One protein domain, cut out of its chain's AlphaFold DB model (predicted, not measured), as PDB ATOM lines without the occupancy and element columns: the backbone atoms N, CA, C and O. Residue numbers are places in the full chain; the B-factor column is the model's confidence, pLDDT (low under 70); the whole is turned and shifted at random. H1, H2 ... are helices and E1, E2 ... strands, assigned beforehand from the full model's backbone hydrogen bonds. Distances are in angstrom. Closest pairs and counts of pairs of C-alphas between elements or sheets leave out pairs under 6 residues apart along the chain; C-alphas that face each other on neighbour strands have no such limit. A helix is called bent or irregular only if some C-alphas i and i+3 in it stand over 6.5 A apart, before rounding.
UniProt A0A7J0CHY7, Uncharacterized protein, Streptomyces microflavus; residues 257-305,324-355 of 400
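This is residues 257 to 305 and 324 to 355 of the 400 residues of an uncharacterized protein of Streptomyces microflavus (UniProt A0A7J0CHY7). A curled sheet of four strands has one helix, H1, over one face at its E1 and E2 end, while its other two strands, E3 and E4, form a long bent hairpin that reaches away from the helix and makes most of the length. The printed part has 81 residues, with one named helix and four named strands in the order E1, H1, E2, E3, E4 along the chain. The sheet is mixed, with the order E1, E2, E3, E4, and the class is mixed, helices and strands. The whole is loose, with a radius of gyration of the C-alphas of 15.6 A, and only just flat, with spans of 51 by 34 by 13 A.

E3, residues 326 to 337, and E4, residues 343 to 354, are antiparallel neighbours at 160 degrees and form a hairpin; N 330 and O 350 are 2.8 A apart, and N 346 and O 334 are 3.0 A apart, both within hydrogen-bond range. E3 bends by 64 degrees at residue 331 and E4 by 69 degrees at residue 347. On the other side of E3 is E2, residues 294 to 297, parallel to it at 57 degrees, with N 327 and O 295 within hydrogen-bond range at 2.8 A. E1, residues 259 to 262, is parallel to E2 at 22 degrees, with N 260 and O 294 within hydrogen-bond range at 2.8 A. E1 and E4 are the edge strands, and E4 is apart from E1 and E2. Across the sheet the strands' lines turn by 51 degrees and the way across turns by 129 degrees, curled like part of a barrel. H1, residues 272 to 286, is on one face of this sheet, an arrangement of two layers, helix and sheet. Its height over the sheet is 9.3 A, and it lies over E2 and, only just, over E1, with 3 of its C-alphas falling on E1. It runs along the strands, at 17 degrees to E2 on the local plane. The closest C-alphas of E1 and H1 are those of Val 262 and Gly 280, 6.3 A apart; those of H1 and E2 are Thr 284 and Val 295, 7.6 A apart. E1, H1 and E2 form a strand-helix-strand unit, two parallel neighbour strands with a helix between them in the chain, and its crossover is right-handed. In H1 every O i to N i+4 pair is within hydrogen-bond range.

E3 measures 30.3 A from first to last C-alpha and E4 28.4 A, ending at C-alpha 354 at (146.209, 187.421, 158.456). H1 is 21.1 A long and begins at C-alpha 272 at (154.980, 208.115, 166.816). E2 is 10.1 A long, and E1, 9.8 A, begins at C-alpha 259 at (149.000, 183.361, 172.294).

The two C-alphas farthest apart are those of Arg 290 and Ala 340, at 50.7 A. Residues 306 to 323 are not printed, and C-alphas 305 and 324 are 23.0 A apart across this cut, which falls in the link from E2 to E3. The link from E3 to E4 is tight, and those from E1 to H1 and from H1 to E2 are short. The mean pLDDT of the printed part is 70.9; residues 303 to 305 and 324 to 355 are under 70.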
ATOM      1  N   ALA A 257     146.015 176.846 173.722       90.94
ATOM      2  CA  ALA A 257     146.549 177.682 172.649       90.94
ATOM      3  C   ALA A 257     147.603 178.647 173.207       90.94
ATOM      4  O   ALA A 257     147.394 179.279 174.247       90.94
ATOM      5  N   ARG A 258     148.730 178.776 172.511       90.62
ATOM      6  CA  ARG A 258     149.845 179.663 172.855       90.62
ATOM      7  C   ARG A 258     149.683 180.988 172.116       90.62
ATOM      8  O   ARG A 258     149.905 181.075 170.910       90.62
ATOM      9  N   ILE A 259     149.292 182.032 172.848       92.25
ATOM     10  CA  ILE A 259     149.000 183.361 172.294       92.25
ATOM     11  C   ILE A 259     150.112 184.343 172.671       92.25
ATOM     12  O   ILE A 259     150.389 184.555 173.849       92.25
ATOM     13  N   ALA A 260     150.721 184.986 171.677       92.56
ATOM     14  CA  ALA A 260     151.650 186.093 171.866       92.56
ATOM     15  C   ALA A 260     150.908 187.432 171.741       92.56
ATOM     16  O   ALA A 260     150.340 187.733 170.693       92.56
ATOM     17  N   VAL A 261     150.936 188.261 172.785       93.75
ATOM     18  CA  VAL A 261     150.348 189.611 172.765       93.75
ATOM     19  C   VAL A 261     151.458 190.643 172.587       93.75
ATOM     20  O   VAL A 261     152.392 190.709 173.383       93.75
ATOM     21  N   VAL A 262     151.364 191.455 171.536       91.75
ATOM     22  CA  VAL A 262     152.366 192.465 171.184       91.75
ATOM     23  C   VAL A 262     151.979 193.807 171.795       91.75
ATOM     24  O   VAL A 262     150.956 194.393 171.439       91.75
ATOM     25  N   GLN A 263     152.823 194.310 172.700       92.62
ATOM     26  CA  GLN A 263     152.624 195.579 173.402       92.62
ATOM     27  C   GLN A 263     153.811 196.525 173.157       92.62
ATOM     28  O   GLN A 263     154.794 196.487 173.893       92.62
ATOM     29  N   PRO A 264     153.734 197.413 172.147       89.75
ATOM     30  CA  PRO A 264     154.799 198.375 171.848       89.75
ATOM     31  C   PRO A 264     155.040 199.434 172.939       89.75
ATOM     32  O   PRO A 264     156.009 200.183 172.847       89.75
ATOM     33  N   GLY A 265     154.161 199.521 173.944       88.50
ATOM     34  CA  GLY A 265     154.185 200.558 174.975       88.50
ATOM     35  C   GLY A 265     153.659 201.914 174.488       88.50
ATOM     36  O   GLY A 265     153.081 202.042 173.404       88.50
ATOM     37  N   VAL A 266     153.848 202.946 175.315       86.38
ATOM     38  CA  VAL A 266     153.462 204.324 174.986       86.38
ATOM     39  C   VAL A 266     154.548 204.956 174.115       86.38
ATOM     40  O   VAL A 266     155.622 205.304 174.591       86.38
ATOM     41  N   VAL A 267     154.255 205.122 172.823       87.19
ATOM     42  CA  VAL A 267     155.128 205.824 171.869       87.19
ATOM     43  C   VAL A 267     154.549 207.211 171.597       87.19
ATOM     44  O   VAL A 267     153.463 207.314 171.019       87.19
ATOM     45  N   ALA A 268     155.267 208.256 172.013       85.88
ATOM     46  CA  ALA A 268     154.900 209.667 171.860       85.88
ATOM     47  C   ALA A 268     155.896 210.424 170.954       85.88
ATOM     48  O   ALA A 268     156.921 209.870 170.550       85.88
ATOM     49  N   GLY A 269     155.585 211.680 170.618       88.25
ATOM     50  CA  GLY A 269     156.439 212.571 169.818       88.25
ATOM     51  C   GLY A 269     156.261 212.456 168.292       88.25
ATOM     52  O   GLY A 269     155.453 211.653 167.820       88.25
ATOM     53  N   PRO A 270     157.015 213.245 167.503       88.00
ATOM     54  CA  PRO A 270     156.916 213.268 166.036       88.00
ATOM     55  C   PRO A 270     157.135 211.878 165.434       88.00
ATOM     56  O   PRO A 270     158.050 211.200 165.880       88.00
ATOM     57  N   GLY A 271     156.332 211.426 164.465       86.25
ATOM     58  CA  GLY A 271     156.480 210.088 163.853       86.25
ATOM     59  C   GLY A 271     156.164 208.911 164.791       86.25
ATOM     60  O   GLY A 271     156.680 207.804 164.623       86.25
ATOM     61  N   SER A 272     155.362 209.143 165.837       87.12
ATOM     62  CA  SER A 272     154.980 208.115 166.816       87.12
ATOM     63  C   SER A 272     154.228 206.937 166.199       87.12
ATOM     64  O   SER A 272     154.358 205.817 166.692       87.12
ATOM     65  N   VAL A 273     153.475 207.166 165.122       84.50
ATOM     66  CA  VAL A 273     152.714 206.134 164.409       84.50
ATOM     67  C   VAL A 273     153.656 205.114 163.773       84.50
ATOM     68  O   VAL A 273     153.532 203.915 164.026       84.50
ATOM     69  N   GLU A 274     154.631 205.583 162.998       86.50
ATOM     70  CA  GLU A 274     155.612 204.746 162.306       86.50
ATOM     71  C   GLU A 274     156.518 204.026 163.306       86.50
ATOM     72  O   GLU A 274     156.741 202.823 163.178       86.50
ATOM     73  N   ARG A 275     156.978 204.727 164.352       88.94
ATOM     74  CA  ARG A 275     157.775 204.103 165.418       88.94
ATOM     75  C   ARG A 275     157.007 203.012 166.161       88.94
ATOM     76  O   ARG A 275     157.586 201.974 166.470       88.94
ATOM     77  N   ARG A 276     155.718 203.224 166.448       88.88
ATOM     78  CA  ARG A 276     154.873 202.215 167.106       88.88
ATOM     79  C   ARG A 276     154.704 200.978 166.230       88.88
ATOM     80  O   ARG A 276     154.821 199.868 166.745       88.88
ATOM     81  N   LEU A 277     154.473 201.170 164.929       88.75
ATOM     82  CA  LEU A 277     154.394 200.079 163.957       88.75
ATOM     83  C   LEU A 277     155.712 199.297 163.901       88.75
ATOM     84  O   LEU A 277     155.706 198.091 164.131       88.75
ATOM     85  N   ALA A 278     156.838 199.985 163.692       89.69
ATOM     86  CA  ALA A 278     158.160 199.363 163.626       89.69
ATOM     87  C   ALA A 278     158.495 198.582 164.908       89.69
ATOM     88  O   ALA A 278     159.001 197.461 164.843       89.69
ATOM     89  N   ARG A 279     158.145 199.131 166.080       90.94
ATOM     90  CA  ARG A 279     158.315 198.439 167.364       90.94
ATOM     91  C   ARG A 279     157.425 197.200 167.478       90.94
ATOM     92  O   ARG A 279     157.876 196.177 167.983       90.94
ATOM     93  N   GLY A 280     156.183 197.259 166.996       90.19
ATOM     94  CA  GLY A 280     155.298 196.090 166.925       90.19
ATOM     95  C   GLY A 280     155.863 194.980 166.031       90.19
ATOM     96  O   GLY A 280     155.844 193.805 166.408       90.19
ATOM     97  N   GLU A 281     156.430 195.343 164.878       90.06
ATOM     98  CA  GLU A 281     157.082 194.399 163.959       90.06
ATOM     99  C   GLU A 281     158.339 193.781 164.573       90.06
ATOM    100  O   GLU A 281     158.561 192.576 164.460       90.06
ATOM    101  N   GLU A 282     159.156 194.588 165.249       92.81
ATOM    102  CA  GLU A 282     160.326 194.127 165.991       92.81
ATOM    103  C   GLU A 282     159.945 193.106 167.069       92.81
ATOM    104  O   GLU A 282     160.474 191.995 167.066       92.81
ATOM    105  N   LEU A 283     158.971 193.430 167.924       92.38
ATOM    106  CA  LEU A 283     158.472 192.518 168.957       92.38
ATOM    107  C   LEU A 283     157.896 191.232 168.352       92.38
ATOM    108  O   LEU A 283     158.148 190.141 168.860       92.38
ATOM    109  N   THR A 284     157.190 191.330 167.226       90.50
ATOM    110  CA  THR A 284     156.662 190.156 166.516       90.50
ATOM    111  C   THR A 284     157.781 189.260 165.979       90.50
ATOM    112  O   THR A 284     157.669 188.036 166.026       90.50
ATOM    113  N   ARG A 285     158.899 189.833 165.517       90.88
ATOM    114  CA  ARG A 285     160.064 189.041 165.089       90.88
ATOM    115  C   ARG A 285     160.694 188.261 166.245       90.88
ATOM    116  O   ARG A 285     161.159 187.154 166.009       90.88
ATOM    117  N   THR A 286     160.648 188.764 167.481       90.94
ATOM    118  CA  THR A 286     161.192 188.037 168.653       90.94
ATOM    119  C   THR A 286     160.436 186.748 168.995       90.94
ATOM    120  O   THR A 286     160.977 185.874 169.673       90.94
ATOM    121  N   VAL A 287     159.192 186.619 168.523       89.44
ATOM    122  CA  VAL A 287     158.372 185.412 168.702       89.44
ATOM    123  C   VAL A 287     158.337 184.529 167.454       89.44
ATOM    124  O   VAL A 287     157.746 183.452 167.489       89.44
ATOM    125  N   ALA A 288     158.988 184.939 166.362       83.50
ATOM    126  CA  ALA A 288     159.156 184.090 165.189       83.50
ATOM    127  C   ALA A 288     160.014 182.863 165.543       83.50
ATOM    128  O   ALA A 288     160.997 182.972 166.273       83.50
ATOM    129  N   GLY A 289     159.620 181.686 165.054       78.62
ATOM    130  CA  GLY A 289     160.273 180.418 165.396       78.62
ATOM    131  C   GLY A 289     159.931 179.870 166.787       78.62
ATOM    132  O   GLY A 289     160.357 178.765 167.113       78.62
ATOM    133  N   ARG A 290     159.141 180.586 167.600       86.38
ATOM    134  CA  ARG A 290     158.513 180.001 168.793       86.38
ATOM    135  C   ARG A 290     157.251 179.243 168.387       86.38
ATOM    136  O   ARG A 290     156.572 179.631 167.438       86.38
ATOM    137  N   ASP A 291     156.923 178.203 169.143       86.94
ATOM    138  CA  ASP A 291     155.652 177.487 169.025       86.94
ATOM    139  C   ASP A 291     154.515 178.390 169.538       86.94
ATOM    140  O   ASP A 291     154.274 178.486 170.744       86.94
ATOM    141  N   VAL A 292     153.923 179.192 168.648       88.12
ATOM    142  CA  VAL A 292     152.823 180.121 168.948       88.12
ATOM    143  C   VAL A 292     151.704 179.961 167.923       88.12
ATOM    144  O   VAL A 292     151.935 180.016 166.712       88.12
ATOM    145  N   ASP A 293     150.479 179.819 168.424       86.50
ATOM    146  CA  ASP A 293     149.272 179.604 167.625       86.50
ATOM    147  C   ASP A 293     148.671 180.919 167.118       86.50
ATOM    148  O   ASP A 293     148.049 180.956 166.058       86.50
ATOM    149  N   LEU A 294     148.839 182.006 167.880       88.19
ATOM    150  CA  LEU A 294     148.241 183.303 167.573       88.19
ATOM    151  C   LEU A 294     149.132 184.454 168.038       88.19
ATOM    152  O   LEU A 294     149.558 184.491 169.188       88.19
ATOM    153  N   VAL A 295     149.341 185.444 167.170       88.38
ATOM    154  CA  VAL A 295     149.946 186.734 167.543       88.38
ATOM    155  C   VAL A 295     148.866 187.816 167.516       88.38
ATOM    156  O   VAL A 295     148.184 187.949 166.503       88.38
ATOM    157  N   VAL A 296     148.701 188.582 168.600       90.56
ATOM    158  CA  VAL A 296     147.666 189.622 168.754       90.56
ATOM    159  C   VAL A 296     148.297 190.991 168.969       90.56
ATOM    160  O   VAL A 296     149.098 191.169 169.882       90.56
ATOM    161  N   TRP A 297     147.909 191.974 168.158       88.81
ATOM    162  CA  TRP A 297     148.291 193.379 168.343       88.81
ATOM    163  C   TRP A 297     147.131 194.190 168.931       88.81
ATOM    164  O   TRP A 297     145.975 193.952 168.583       88.81
ATOM    165  N   GLY A 298     147.433 195.167 169.793       85.31
ATOM    166  CA  GLY A 298     146.432 196.017 170.453       85.31
ATOM    167  C   GLY A 298     145.631 196.921 169.505       85.31
ATOM    168  O   GLY A 298     145.880 196.962 168.293       85.31
ATOM    169  N   GLU A 299     144.670 197.667 170.058       80.88
ATOM    170  CA  GLU A 299     143.848 198.601 169.282       80.88
ATOM    171  C   GLU A 299     144.700 199.655 168.551       80.88
ATOM    172  O   GLU A 299     145.616 200.237 169.130       80.88
ATOM    173  N   SER A 300     144.376 199.934 167.283       75.31
ATOM    174  CA  SER A 300     145.020 200.989 166.480       75.31
ATOM    175  C   SER A 300     146.536 200.815 166.324       75.31
ATOM    176  O   SER A 300     147.284 201.791 166.231       75.31
ATOM    177  N   SER A 301     147.004 199.565 166.272       75.38
ATOM    178  CA  SER A 301     148.434 199.268 166.117       75.38
ATOM    179  C   SER A 301     148.954 199.506 164.691       75.38
ATOM    180  O   SER A 301     150.162 199.608 164.491       75.38
ATOM    181  N   ILE A 302     148.056 199.658 163.708       74.00
ATOM    182  CA  ILE A 302     148.378 200.168 162.369       74.00
ATOM    183  C   ILE A 302     147.700 201.525 162.172       74.00
ATOM    184  O   ILE A 302     146.471 201.616 162.144       74.00
ATOM    185  N   GLY A 303     148.495 202.580 161.992       61.56
ATOM    186  CA  GLY A 303     147.980 203.936 161.763       61.56
ATOM    187  C   GLY A 303     147.714 204.295 160.298       61.56
ATOM    188  O   GLY A 303     147.211 205.382 160.026       61.56
ATOM    189  N   ARG A 304     148.031 203.409 159.345       61.16
ATOM    190  CA  ARG A 304     147.826 203.646 157.909       61.16
ATOM    191  C   ARG A 304     147.085 202.482 157.270       61.16
ATOM    192  O   ARG A 304     147.379 201.324 157.543       61.16
ATOM    193  N   VAL A 305     146.147 202.801 156.385       52.88
ATOM    194  CA  VAL A 305     145.520 201.808 155.513       52.88
ATOM    195  C   VAL A 305     146.537 201.423 154.453       52.88
ATOM    196  O   VAL A 305     146.970 202.312 153.714       52.88
ATOM    197  N   GLY A 324     152.253 181.023 163.580       50.25
ATOM    198  CA  GLY A 324     150.830 180.813 163.297       50.25
ATOM    199  C   GLY A 324     150.061 182.073 162.849       50.25
ATOM    200  O   GLY A 324     150.639 183.151 162.670       50.25
ATOM    201  N   PRO A 325     148.739 181.969 162.604       55.22
ATOM    202  CA  PRO A 325     147.916 183.107 162.184       55.22
ATOM    203  C   PRO A 325     148.122 184.347 163.077       55.22
ATOM    204  O   PRO A 325     148.202 184.270 164.297       55.22
ATOM    205  N   THR A 326     148.218 185.519 162.455       50.38
ATOM    206  CA  THR A 326     148.437 186.817 163.109       50.38
ATOM    207  C   THR A 326     147.160 187.656 163.036       50.38
ATOM    208  O   THR A 326     146.627 187.888 161.948       50.38
ATOM    209  N   CYS A 327     146.664 188.121 164.181       50.34
ATOM    210  CA  CYS A 327     145.504 188.999 164.313       50.34
ATOM    211  C   CYS A 327     145.930 190.376 164.828       50.34
ATOM    212  O   CYS A 327     146.763 190.515 165.722       50.34
ATOM    213  N   TRP A 328     145.360 191.422 164.259       50.75
ATOM    214  CA  TRP A 328     145.829 192.779 164.462       50.75
ATOM    215  C   TRP A 328     144.711 193.742 164.089       50.75
ATOM    216  O   TRP A 328     143.927 193.485 163.177       50.75
ATOM    217  N   SER A 329     144.586 194.834 164.837       43.62
ATOM    218  CA  SER A 329     143.549 195.831 164.587       43.62
ATOM    219  C   SER A 329     144.108 197.060 163.885       43.62
ATOM    220  O   SER A 329     145.258 197.464 164.084       43.62
ATOM    221  N   MET A 330     143.263 197.679 163.073       48.19
ATOM    222  CA  MET A 330     143.597 198.896 162.361       48.19
ATOM    223  C   MET A 330     142.397 199.810 162.211       48.19
ATOM    224  O   MET A 330     141.238 199.387 162.201       48.19
ATOM    225  N   TRP A 331     142.711 201.079 162.010       40.41
ATOM    226  CA  TRP A 331     141.745 202.065 161.580       40.41
ATOM    227  C   TRP A 331     141.533 201.958 160.069       40.41
ATOM    228  O   TRP A 331     142.464 202.180 159.291       40.41
ATOM    229  N   THR A 332     140.312 201.625 159.639       45.38
ATOM    230  CA  THR A 332     139.941 201.647 158.217       45.38
ATOM    231  C   THR A 332     138.916 202.757 157.943       45.38
ATOM    232  O   THR A 332     137.878 202.844 158.604       45.38
ATOM    233  N   PRO A 333     139.152 203.628 156.948       42.22
ATOM    234  CA  PRO A 333     138.110 204.405 156.311       42.22
ATOM    235  C   PRO A 333     137.192 203.428 155.576       42.22
ATOM    236  O   PRO A 333     137.561 202.841 154.560       42.22
ATOM    237  N   GLY A 334     135.985 203.239 156.089       41.81
ATOM    238  CA  GLY A 334     134.921 202.567 155.365       41.81
ATOM    239  C   GLY A 334     134.201 203.578 154.484       41.81
ATOM    240  O   GLY A 334     133.317 204.284 154.972       41.81
ATOM    241  N   ARG A 335     134.535 203.631 153.191       39.06
ATOM    242  CA  ARG A 335     133.658 204.280 152.205       39.06
ATOM    243  C   ARG A 335     132.505 203.332 151.900       39.06
ATOM    244  O   ARG A 335     132.732 202.186 151.512       39.06
ATOM    245  N   ARG A 336     131.275 203.788 152.113       39.38
ATOM    246  CA  ARG A 336     130.082 203.134 151.568       39.38
ATOM    247  C   ARG A 336     129.428 204.112 150.612       39.38
ATOM    248  O   ARG A 336     128.946 205.154 151.050       39.38
ATOM    249  N   THR A 337     129.415 203.752 149.340       37.00
ATOM    250  CA  THR A 337     128.454 204.276 148.380       37.00
ATOM    251  C   THR A 337     127.128 203.583 148.653       37.00
ATOM    252  O   THR A 337     127.027 202.354 148.582       37.00
ATOM    253  N   ASP A 338     126.124 204.349 149.064       43.94
ATOM    254  CA  ASP A 338     124.775 203.802 149.178       43.94
ATOM    255  C   ASP A 338     124.222 203.488 147.776       43.94
ATOM    256  O   ASP A 338     124.740 203.990 146.777       43.94
ATOM    257  N   ARG A 339     123.153 202.687 147.663       43.81
ATOM    258  CA  ARG A 339     122.546 202.344 146.349       43.81
ATOM    259  C   ARG A 339     122.108 203.567 145.519       43.81
ATOM    260  O   ARG A 339     121.858 203.420 144.331       43.81
ATOM    261  N   ALA A 340     122.032 204.744 146.142       48.91
ATOM    262  CA  ALA A 340     121.727 206.031 145.522       48.91
ATOM    263  C   ALA A 340     122.974 206.856 145.122       48.91
ATOM    264  O   ALA A 340     122.838 208.022 144.770       48.91
ATOM    265  N   GLY A 341     124.190 206.299 145.206       35.09
ATOM    266  CA  GLY A 341     125.430 206.982 144.809       35.09
ATOM    267  C   GLY A 341     125.999 207.968 145.837       35.09
ATOM    268  O   GLY A 341     127.045 208.559 145.594       35.09
ATOM    269  N   ALA A 342     125.368 208.126 147.005       35.25
ATOM    270  CA  ALA A 342     125.889 208.972 148.075       35.25
ATOM    271  C   ALA A 342     127.083 208.298 148.775       35.25
ATOM    272  O   ALA A 342     126.943 207.220 149.364       35.25
ATOM    273  N   GLU A 343     128.256 208.933 148.725       39.06
ATOM    274  CA  GLU A 343     129.424 208.522 149.503       39.06
ATOM    275  C   GLU A 343     129.268 208.952 150.963       39.06
ATOM    276  O   GLU A 343     129.371 210.128 151.306       39.06
ATOM    277  N   SER A 344     129.075 207.982 151.854       36.03
ATOM    278  CA  SER A 344     129.258 208.202 153.289       36.03
ATOM    279  C   SER A 344     130.675 207.782 153.679       36.03
ATOM    280  O   SER A 344     131.079 206.621 153.527       36.03
ATOM    281  N   SER A 345     131.462 208.738 154.178       39.94
ATOM    282  CA  SER A 345     132.736 208.427 154.823       39.94
ATOM    283  C   SER A 345     132.447 207.993 156.260       39.94
ATOM    284  O   SER A 345     132.092 208.791 157.121       39.94
ATOM    285  N   SER A 346     132.530 206.688 156.515       42.75
ATOM    286  CA  SER A 346     132.397 206.144 157.867       42.75
ATOM    287  C   SER A 346     133.761 205.688 158.353       42.75
ATOM    288  O   SER A 346     134.464 204.909 157.713       42.75
ATOM    289  N   ARG A 347     134.159 206.218 159.495       46.12
ATOM    290  CA  ARG A 347     135.405 205.892 160.167       46.12
ATOM    291  C   ARG A 347     135.166 204.668 161.067       46.12
ATOM    292  O   ARG A 347     134.232 204.701 161.862       46.12
ATOM    293  N   ARG A 348     135.929 203.575 160.907       54.12
ATOM    294  CA  ARG A 348     135.741 202.326 161.678       54.12
ATOM    295  C   ARG A 348     137.060 201.783 162.242       54.12
ATOM    296  O   ARG A 348     138.043 201.656 161.512       54.12
ATOM    297  N   CYS A 349     137.042 201.360 163.506       52.22
ATOM    298  CA  CYS A 349     138.023 200.410 164.039       52.22
ATOM    299  C   CYS A 349     137.693 199.010 163.509       52.22
ATOM    300  O   CYS A 349     136.527 198.607 163.475       52.22
ATOM    301  N   SER A 350     138.689 198.264 163.038       61.41
ATOM    302  CA  SER A 350     138.487 196.918 162.490       61.41
ATOM    303  C   SER A 350     139.595 195.974 162.927       61.41
ATOM    304  O   SER A 350     140.763 196.348 162.958       61.41
ATOM    305  N   TRP A 351     139.221 194.733 163.230       59.44
ATOM    306  CA  TRP A 351     140.153 193.630 163.438       59.44
ATOM    307  C   TRP A 351     140.388 192.915 162.111       59.44
ATOM    308  O   TRP A 351     139.434 192.556 161.419       59.44
ATOM    309  N   VAL A 352     141.651 192.719 161.757       67.00
ATOM    310  CA  VAL A 352     142.080 191.999 160.560       67.00
ATOM    311  C   VAL A 352     142.779 190.722 161.010       67.00
ATOM    312  O   VAL A 352     143.610 190.739 161.912       67.00
ATOM    313  N   LEU A 353     142.443 189.599 160.381       68.50
ATOM    314  CA  LEU A 353     143.137 188.329 160.572       68.50
ATOM    315  C   LEU A 353     143.977 188.046 159.327       68.50
ATOM    316  O   LEU A 353     143.472 188.085 158.207       68.50
ATOM    317  N   THR A 354     145.257 187.759 159.520       67.38
ATOM    318  CA  THR A 354     146.209 187.421 158.456       67.38
ATOM    319  C   THR A 354     146.872 186.088 158.774       67.38
ATOM    320  O   THR A 354     147.448 185.923 159.839       67.38
ATOM    321  N   GLY A 355     146.795 185.110 157.875       58.22
ATOM    322  CA  GLY A 355     147.332 183.768 158.106       58.22
ATOM    323  C   GLY A 355     147.034 182.831 156.940       58.22
ATOM    324  O   GLY A 355     146.333 183.215 156.002       58.22
TER     325      GLY A 355